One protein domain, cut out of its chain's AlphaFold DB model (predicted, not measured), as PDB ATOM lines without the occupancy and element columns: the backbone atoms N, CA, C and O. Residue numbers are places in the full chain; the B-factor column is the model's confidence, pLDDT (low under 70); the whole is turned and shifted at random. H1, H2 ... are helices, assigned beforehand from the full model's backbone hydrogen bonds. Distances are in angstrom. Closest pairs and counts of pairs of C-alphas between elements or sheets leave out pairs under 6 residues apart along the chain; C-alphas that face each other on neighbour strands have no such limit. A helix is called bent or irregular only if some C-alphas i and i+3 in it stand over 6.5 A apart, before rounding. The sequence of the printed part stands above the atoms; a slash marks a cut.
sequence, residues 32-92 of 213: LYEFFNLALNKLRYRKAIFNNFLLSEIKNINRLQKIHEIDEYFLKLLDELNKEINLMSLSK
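This is residues 32 to 92 of the 213 residues of an uncharacterized protein of Methanocaldococcus villosus KIN24-T80 (UniProt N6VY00). Three helices make a small body: the long H3 runs along one side, the shorter H1 packs slantwise on its middle part, and H2 turns off the end of H1 at a corner. The long unnamed link of residues 51 to 68 swings out in a wide loop beyond H2 and comes back to the first residue of H3, while the short tail, residues 86 to 92, turns off the end of H3 towards the side on which H2 lies. The printed part has 61 residues with three named helices, H1, H2 and H3 in that order along the chain, and no named strand; the class is all helix, with 35 of the 61 residues in named elements. The whole is compact, with a radius of gyration of the C-alphas of 11.6 A, and its outline is only just elongated, with spans of 33 by 22 by 18 A.

H1 comprises residues 32 to 41, from Leu 32 with its C-alpha at (172.747, 172.016, 215.209) to Asn 41, and is 13.9 A long from first to last C-alpha. After one residue, Lys 42, H2 follows with residues 43 to 50, Leu 43 to Phe 50, and is 10.9 A long. Its last C-alpha stands at (187.157, 168.035, 212.371). Residues 51 to 68 hold no named element; on this stretch the C-alpha of Asn 62 is at (197.723, 185.701, 208.849). H3, the longest helix, comprises residues 69 to 85, Glu 69 to Ile 85, and measures 24.0 A. It begins with C-alpha 69 at (181.200, 188.500, 217.129) and ends with C-alpha 85 at (174.364, 166.343, 223.441). Residues 86 to 92 follow it to the end of the printed part.

H1 and H2 touch only at the corner by their link, with 4 pairs of C-alphas within 8 A. Their closest C-alphas are those of Ala 39 and Tyr 45, 4.9 A apart. Their lines stand at a steep tilt of 49 degrees, and they run opposite ways, with their centres 10.6 A apart. H1 and H3 touch, with 5 pairs of C-alphas within 8 A, and H3 does so with residues 74 to 81 alone. Their closest C-alphas are those of Phe 35 and Leu 77, 6.3 A apart. These two helices stand at a steep tilt of 39 degrees and run opposite ways, with 10.9 A from centre to centre. H2 and H3 are apart, but only just: their closest C-alphas are 8.3 A apart. In the backbones of H1, H2 and H3, every pair of O i and N i+4 is within hydrogen-bond range. No helix is bent or irregular.

The two C-alphas farthest apart are those of Asn 62, on the long link, and Glu 84, in H3, at 34.0 A. The first and last printed C-alphas, those of Leu 32 and Lys 92, are 15.5 A apart. The link from H1 to H2 is tight, with 1 residue, and the link from H2 to H3 is long, with 18 residues. The C-alphas of that long link lie 7 to 18 A from the mean of the C-alphas. The printed part has no cut. The mean pLDDT of the printed part is 75.1, with means of 91 for H1, 81 for H2 and 85 for H3. The model's confidence is low, under 70, at residues 52 to 70, of which 69 and 70 belong to H3.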
ATOM      1  N   LEU A  32     171.889 172.713 216.168       90.31
ATOM      2  CA  LEU A  32     172.747 172.016 215.209       90.31
ATOM      3  C   LEU A  32     172.623 172.617 213.810       90.31
ATOM      4  O   LEU A  32     173.643 172.773 213.138       90.31
ATOM      5  N   TYR A  33     171.419 173.011 213.398       90.69
ATOM      6  CA  TYR A  33     171.183 173.741 212.160       90.69
ATOM      7  C   TYR A  33     171.991 175.036 212.150       90.69
ATOM      8  O   TYR A  33     172.786 175.248 211.236       90.69
ATOM      9  N   GLU A  34     171.872 175.867 213.186       91.38
ATOM     10  CA  GLU A  34     172.621 177.127 213.279       91.38
ATOM     11  C   GLU A  34     174.138 176.887 213.258       91.38
ATOM     12  O   GLU A  34     174.874 177.500 212.475       91.38
ATOM     13  N   PHE A  35     174.611 175.942 214.072       92.25
ATOM     14  CA  PHE A  35     176.023 175.599 214.195       92.25
ATOM     15  C   PHE A  35     176.618 175.098 212.875       92.25
ATOM     16  O   PHE A  35     177.659 175.590 212.423       92.25
ATOM     17  N   PHE A  36     175.955 174.148 212.213       92.31
ATOM     18  CA  PHE A  36     176.433 173.607 210.947       92.31
ATOM     19  C   PHE A  36     176.211 174.552 209.773       92.31
ATOM     20  O   PHE A  36     177.021 174.529 208.849       92.31
ATOM     21  N   ASN A  37     175.225 175.449 209.818       92.19
ATOM     22  CA  ASN A  37     175.092 176.523 208.837       92.19
ATOM     23  C   ASN A  37     176.292 177.472 208.907       92.19
ATOM     24  O   ASN A  37     176.922 177.765 207.886       92.19
ATOM     25  N   LEU A  38     176.701 177.890 210.107       90.88
ATOM     26  CA  LEU A  38     177.933 178.667 210.277       90.88
ATOM     27  C   LEU A  38     179.152 177.896 209.759       90.88
ATOM     28  O   LEU A  38     179.969 178.464 209.025       90.88
ATOM     29  N   ALA A  39     179.264 176.608 210.095       90.25
ATOM     30  CA  ALA A  39     180.363 175.766 209.635       90.25
ATOM     31  C   ALA A  39     180.409 175.667 208.102       90.25
ATOM     32  O   ALA A  39     181.441 175.938 207.482       90.25
ATOM     33  N   LEU A  40     179.286 175.341 207.469       90.50
ATOM     34  CA  LEU A  40     179.161 175.214 206.023       90.50
ATOM     35  C   LEU A  40     179.574 176.506 205.306       90.50
ATOM     36  O   LEU A  40     180.314 176.456 204.321       90.50
ATOM     37  N   ASN A  41     179.179 177.660 205.847       87.75
ATOM     38  CA  ASN A  41     179.511 178.976 205.302       87.75
ATOM     39  C   ASN A  41     180.980 179.386 205.492       87.75
ATOM     40  O   ASN A  41     181.469 180.227 204.737       87.75
ATOM     41  N   LYS A  42     181.706 178.829 206.472       85.88
ATOM     42  CA  LYS A  42     183.108 179.195 206.739       85.88
ATOM     43  C   LYS A  42     184.009 177.974 206.885       85.88
ATOM     44  O   LYS A  42     184.017 177.287 207.903       85.88
ATOM     45  N   LEU A  43     184.897 177.792 205.906       81.56
ATOM     46  CA  LEU A  43     185.885 176.707 205.865       81.56
ATOM     47  C   LEU A  43     186.674 176.531 207.178       81.56
ATOM     48  O   LEU A  43     186.896 175.407 207.620       81.56
ATOM     49  N   ARG A  44     187.056 177.634 207.837       81.00
ATOM     50  CA  ARG A  44     187.792 177.603 209.115       81.00
ATOM     51  C   ARG A  44     187.036 176.891 210.244       81.00
ATOM     52  O   ARG A  44     187.657 176.182 211.024       81.00
ATOM     53  N   TYR A  45     185.714 177.050 210.317       86.44
ATOM     54  CA  TYR A  45     184.883 176.423 211.347       86.44
ATOM     55  C   TYR A  45     184.737 174.925 211.088       86.44
ATOM     56  O   TYR A  45     184.897 174.134 212.012       86.44
ATOM     57  N   ARG A  46     184.564 174.519 209.821       85.25
ATOM     58  CA  ARG A  46     184.641 173.098 209.434       85.25
ATOM     59  C   ARG A  46     185.974 172.487 209.844       85.25
ATOM     60  O   ARG A  46     185.992 171.475 210.534       85.25
ATOM     61  N   LYS A  47     187.091 173.134 209.498       80.38
ATOM     62  CA  LYS A  47     188.425 172.661 209.902       80.38
ATOM     63  C   LYS A  47     188.554 172.553 211.426       80.38
ATOM     64  O   LYS A  47     189.108 171.567 211.899       80.38
ATOM     65  N   ALA A  48     187.995 173.494 212.190       79.62
ATOM     66  CA  ALA A  48     188.010 173.448 213.654       79.62
ATOM     67  C   ALA A  48     187.245 172.245 214.214       79.62
ATOM     68  O   ALA A  48     187.787 171.522 215.046       79.62
ATOM     69  N   ILE A  49     186.034 171.989 213.718       81.88
ATOM     70  CA  ILE A  49     185.208 170.848 214.133       81.88
ATOM     71  C   ILE A  49     185.960 169.524 213.917       81.88
ATOM     72  O   ILE A  49     186.035 168.691 214.817       81.88
ATOM     73  N   PHE A  50     186.576 169.332 212.747       75.44
ATOM     74  CA  PHE A  50     187.157 168.035 212.371       75.44
ATOM     75  C   PHE A  50     188.618 167.816 212.815       75.44
ATOM     76  O   PHE A  50     189.089 166.670 212.856       75.44
ATOM     77  N   ASN A  51     189.319 168.875 213.234       74.06
ATOM     78  CA  ASN A  51     190.687 168.813 213.769       74.06
ATOM     79  C   ASN A  51     190.759 168.850 215.308       74.06
ATOM     80  O   ASN A  51     191.796 169.222 215.842       74.06
ATOM     81  N   ASN A  52     189.709 168.431 216.028       62.81
ATOM     82  CA  ASN A  52     189.668 168.456 217.503       62.81
ATOM     83  C   ASN A  52     189.829 169.872 218.092       62.81
ATOM     84  O   ASN A  52     190.568 170.083 219.045       62.81
ATOM     85  N   PHE A  53     189.126 170.835 217.498       62.59
ATOM     86  CA  PHE A  53     188.879 172.181 218.012       62.59
ATOM     87  C   PHE A  53     190.093 172.963 218.531       62.59
ATOM     88  O   PHE A  53     190.189 173.327 219.699       62.59
ATOM     89  N   LEU A  54     190.980 173.326 217.604       58.28
ATOM     90  CA  LEU A  54     192.066 174.284 217.830       58.28
ATOM     91  C   LEU A  54     191.838 175.527 216.958       58.28
ATOM     92  O   LEU A  54     192.563 175.796 215.999       58.28
ATOM     93  N   LEU A  55     190.780 176.292 217.263       59.88
ATOM     94  CA  LEU A  55     190.460 177.533 216.537       59.88
ATOM     95  C   LEU A  55     191.623 178.534 216.557       59.88
ATOM     96  O   LEU A  55     191.799 179.273 215.592       59.88
ATOM     97  N   SER A  56     192.410 178.558 217.637       52.06
ATOM     98  CA  SER A  56     193.619 179.377 217.782       52.06
ATOM     99  C   SER A  56     194.744 178.960 216.833       52.06
ATOM    100  O   SER A  56     195.459 179.829 216.352       52.06
ATOM    101  N   GLU A  57     194.878 177.674 216.510       46.03
ATOM    102  CA  GLU A  57     195.942 177.155 215.636       46.03
ATOM    103  C   GLU A  57     195.567 177.222 214.150       46.03
ATOM    104  O   GLU A  57     196.425 177.410 213.289       46.03
ATOM    105  N   ILE A  58     194.267 177.204 213.834       49.62
ATOM    106  CA  ILE A  58     193.745 177.478 212.482       49.62
ATOM    107  C   ILE A  58     193.931 178.965 212.098       49.62
ATOM    108  O   ILE A  58     193.806 179.323 210.926       49.62
ATOM    109  N   LYS A  59     194.313 179.834 213.052       44.94
ATOM    110  CA  LYS A  59     194.710 181.235 212.801       44.94
ATOM    111  C   LYS A  59     196.100 181.392 212.168       44.94
ATOM    112  O   LYS A  59     196.454 182.516 211.820       44.94
ATOM    113  N   ASN A  60     196.865 180.318 211.942       40.38
ATOM    114  CA  ASN A  60     198.182 180.391 211.287       40.38
ATOM    115  C   ASN A  60     198.132 180.542 209.752       40.38
ATOM    116  O   ASN A  60     198.997 180.052 209.031       40.38
ATOM    117  N   ILE A  61     197.154 181.300 209.252       39.78
ATOM    118  CA  ILE A  61     197.220 181.987 207.959       39.78
ATOM    119  C   ILE A  61     196.772 183.436 208.220       39.78
ATOM    120  O   ILE A  61     195.621 183.800 208.017       39.78
ATOM    121  N   ASN A  62     197.720 184.238 208.715       36.41
ATOM    122  CA  ASN A  62     197.723 185.701 208.849       36.41
ATOM    123  C   ASN A  62     196.670 186.401 209.747       36.41
ATOM    124  O   ASN A  62     195.485 186.473 209.444       36.41
ATOM    125  N   ARG A  63     197.220 187.115 210.750       37.84
ATOM    126  CA  ARG A  63     196.649 188.178 211.612       37.84
ATOM    127  C   ARG A  63     195.795 187.738 212.809       37.84
ATOM    128  O   ARG A  63     194.570 187.690 212.786       37.84
ATOM    129  N   LEU A  64     196.495 187.576 213.931       37.34
ATOM    130  CA  LEU A  64     195.978 187.740 215.288       37.34
ATOM    131  C   LEU A  64     195.582 189.207 215.525       37.34
ATOM    132  O   LEU A  64     196.451 190.024 215.801       37.34
ATOM    133  N   GLN A  65     194.295 189.537 215.392       39.69
ATOM    134  CA  GLN A  65     193.555 190.548 216.173       39.69
ATOM    135  C   GLN A  65     192.121 190.648 215.624       39.69
ATOM    136  O   GLN A  65     191.932 190.757 214.416       39.69
ATOM    137  N   LYS A  66     191.134 190.641 216.534       42.47
ATOM    138  CA  LYS A  66     189.670 190.514 216.346       42.47
ATOM    139  C   LYS A  66     189.163 189.075 216.201       42.47
ATOM    140  O   LYS A  66     189.016 188.533 215.110       42.47
ATOM    141  N   ILE A  67     188.849 188.466 217.345       52.00
ATOM    142  CA  ILE A  67     187.731 187.517 217.410       52.00
ATOM    143  C   ILE A  67     186.510 188.349 216.998       52.00
ATOM    144  O   ILE A  67     186.221 189.359 217.633       52.00
ATOM    145  N   HIS A  68     185.906 188.042 215.855       61.59
ATOM    146  CA  HIS A  68     184.692 188.739 215.424       61.59
ATOM    147  C   HIS A  68     183.500 188.185 216.217       61.59
ATOM    148  O   HIS A  68     183.536 187.017 216.586       61.59
ATOM    149  N   GLU A  69     182.423 188.948 216.418       61.56
ATOM    150  CA  GLU A  69     181.200 188.500 217.129       61.56
ATOM    151  C   GLU A  69     180.675 187.130 216.641       61.56
ATOM    152  O   GLU A  69     180.195 186.312 217.420       61.56
ATOM    153  N   ILE A  70     180.852 186.815 215.350       67.31
ATOM    154  CA  ILE A  70     180.475 185.515 214.767       67.31
ATOM    155  C   ILE A  70     181.302 184.351 215.346       67.31
ATOM    156  O   ILE A  70     180.804 183.233 215.453       67.31
ATOM    157  N   ASP A  71     182.568 184.586 215.701       80.19
ATOM    158  CA  ASP A  71     183.411 183.586 216.364       80.19
ATOM    159  C   ASP A  71     182.932 183.327 217.798       80.19
ATOM    160  O   ASP A  71     182.896 182.172 218.213       80.19
ATOM    161  N   GLU A  72     182.511 184.366 218.528       82.19
ATOM    162  CA  GLU A  72     181.940 184.221 219.875       82.19
ATOM    163  C   GLU A  72     180.612 183.467 219.843       82.19
ATOM    164  O   GLU A  72     180.406 182.547 220.631       82.19
ATOM    165  N   TYR A  73     179.735 183.787 218.889       87.44
ATOM    166  CA  TYR A  73     178.469 183.076 218.729       87.44
ATOM    167  C   TYR A  73     178.672 181.605 218.339       87.44
ATOM    168  O   TYR A  73     178.045 180.723 218.922       87.44
ATOM    169  N   PHE A  74     179.600 181.308 217.423       88.75
ATOM    170  CA  PHE A  74     179.938 179.927 217.066       88.75
ATOM    171  C   PHE A  74     180.497 179.136 218.262       88.75
ATOM    172  O   PHE A  74     180.125 177.982 218.474       88.75
ATOM    173  N   LEU A  75     181.362 179.762 219.069       85.31
ATOM    174  CA  LEU A  75     181.894 179.182 220.306       85.31
ATOM    175  C   LEU A  75     180.803 178.944 221.353       85.31
ATOM    176  O   LEU A  75     180.789 177.895 221.993       85.31
ATOM    177  N   LYS A  76     179.873 179.890 221.501       89.75
ATOM    178  CA  LYS A  76     178.720 179.763 222.393       89.75
ATOM    179  C   LYS A  76     177.825 178.596 221.977       89.75
ATOM    180  O   LYS A  76     177.485 177.775 222.820       89.75
ATOM    181  N   LEU A  77     177.500 178.478 220.686       91.12
ATOM    182  CA  LEU A  77     176.730 177.345 220.161       91.12
ATOM    183  C   LEU A  77     177.426 176.009 220.435       91.12
ATOM    184  O   LEU A  77     176.767 175.056 220.842       91.12
ATOM    185  N   LEU A  78     178.749 175.937 220.262       89.19
ATOM    186  CA  LEU A  78     179.508 174.733 220.597       89.19
ATOM    187  C   LEU A  78     179.388 174.365 222.082       89.19
ATOM    188  O   LEU A  78     179.161 173.200 222.398       89.19
ATOM    189  N   ASP A  79     179.563 175.328 222.988       87.44
ATOM    190  CA  ASP A  79     179.448 175.093 224.432       87.44
ATOM    191  C   ASP A  79     178.041 174.608 224.813       87.44
ATOM    192  O   ASP A  79     177.883 173.635 225.552       87.44
ATOM    193  N   GLU A  80     177.007 175.223 224.243       90.56
ATOM    194  CA  GLU A  80     175.624 174.801 224.451       90.56
ATOM    195  C   GLU A  80     175.358 173.385 223.922       90.56
ATOM    196  O   GLU A  80     174.773 172.570 224.634       90.56
ATOM    197  N   LEU A  81     175.828 173.058 222.716       89.88
ATOM    198  CA  LEU A  81     175.700 171.718 222.137       89.88
ATOM    199  C   LEU A  81     176.498 170.671 222.926       89.88
ATOM    200  O   LEU A  81     176.062 169.531 223.062       89.88
ATOM    201  N   ASN A  82     177.642 171.035 223.500       87.06
ATOM    202  CA  ASN A  82     178.377 170.147 224.401       87.06
ATOM    203  C   ASN A  82     177.612 169.854 225.686       87.06
ATOM    204  O   ASN A  82     177.642 168.723 226.163       87.06
ATOM    205  N   LYS A  83     176.903 170.836 226.234       88.50
ATOM    206  CA  LYS A  83     176.055 170.626 227.412       88.50
ATOM    207  C   LYS A  83     174.824 169.780 227.091       88.50
ATOM    208  O   LYS A  83     174.403 168.997 227.932       88.50
ATOM    209  N   GLU A  84     174.256 169.945 225.899       87.50
ATOM    210  CA  GLU A  84     172.997 169.303 225.507       87.50
ATOM    211  C   GLU A  84     173.186 167.865 225.006       87.50
ATOM    212  O   GLU A  84     172.459 166.970 225.426       87.50
ATOM    213  N   ILE A  85     174.167 167.632 224.131       86.62
ATOM    214  CA  ILE A  85     174.364 166.343 223.441       86.62
ATOM    215  C   ILE A  85     175.799 165.816 223.537       86.62
ATOM    216  O   ILE A  85     176.155 164.859 222.849       86.62
ATOM    217  N   ASN A  86     176.650 166.451 224.348       87.19
ATOM    218  CA  ASN A  86     178.065 166.108 224.492       87.19
ATOM    219  C   ASN A  86     178.797 165.986 223.144       87.19
ATOM    220  O   ASN A  86     179.527 165.022 222.899       87.19
ATOM    221  N   LEU A  87     178.584 166.977 222.264       85.06
ATOM    222  CA  LEU A  87     179.054 166.988 220.874       85.06
ATOM    223  C   LEU A  87     180.548 166.633 220.743       85.06
ATOM    224  O   LEU A  87     180.919 165.855 219.871       85.06
ATOM    225  N   MET A  88     181.403 167.154 221.624       81.44
ATOM    226  CA  MET A  88     182.855 166.932 221.589       81.44
ATOM    227  C   MET A  88     183.296 165.536 222.045       81.44
ATOM    228  O   MET A  88     184.430 165.149 221.771       81.44
ATOM    229  N   SER A  89     182.428 164.766 222.705       84.00
ATOM    230  CA  SER A  89     182.693 163.351 223.001       84.00
ATOM    231  C   SER A  89     182.367 162.421 221.830       84.00
ATOM    232  O   SER A  89     182.783 161.259 221.826       84.00
ATOM    233  N   LEU A  90     181.620 162.907 220.833       86.31
ATOM    234  CA  LEU A  90     181.244 162.106 219.680       86.31
ATOM    235  C   LEU A  90     182.470 161.765 218.838       86.31
ATOM    236  O   LEU A  90     183.413 162.546 218.692       86.31
ATOM    237  N   SER A  91     182.426 160.594 218.206       87.88
ATOM    238  CA  SER A  91     183.457 160.235 217.243       87.88
ATOM    239  C   SER A  91     183.433 161.202 216.056       87.88
ATOM    240  O   SER A  91     182.382 161.694 215.635       87.88
ATOM    241  N   LYS A  92     184.597 161.418 215.435       86.75
ATOM    242  CA  LYS A  92     184.687 162.244 214.222       86.75
ATOM    243  C   LYS A  92     183.805 161.728 213.080       86.75
ATOM    244  O   LYS A  92     183.476 162.506 212.191       86.75
TER     245      LYS A  92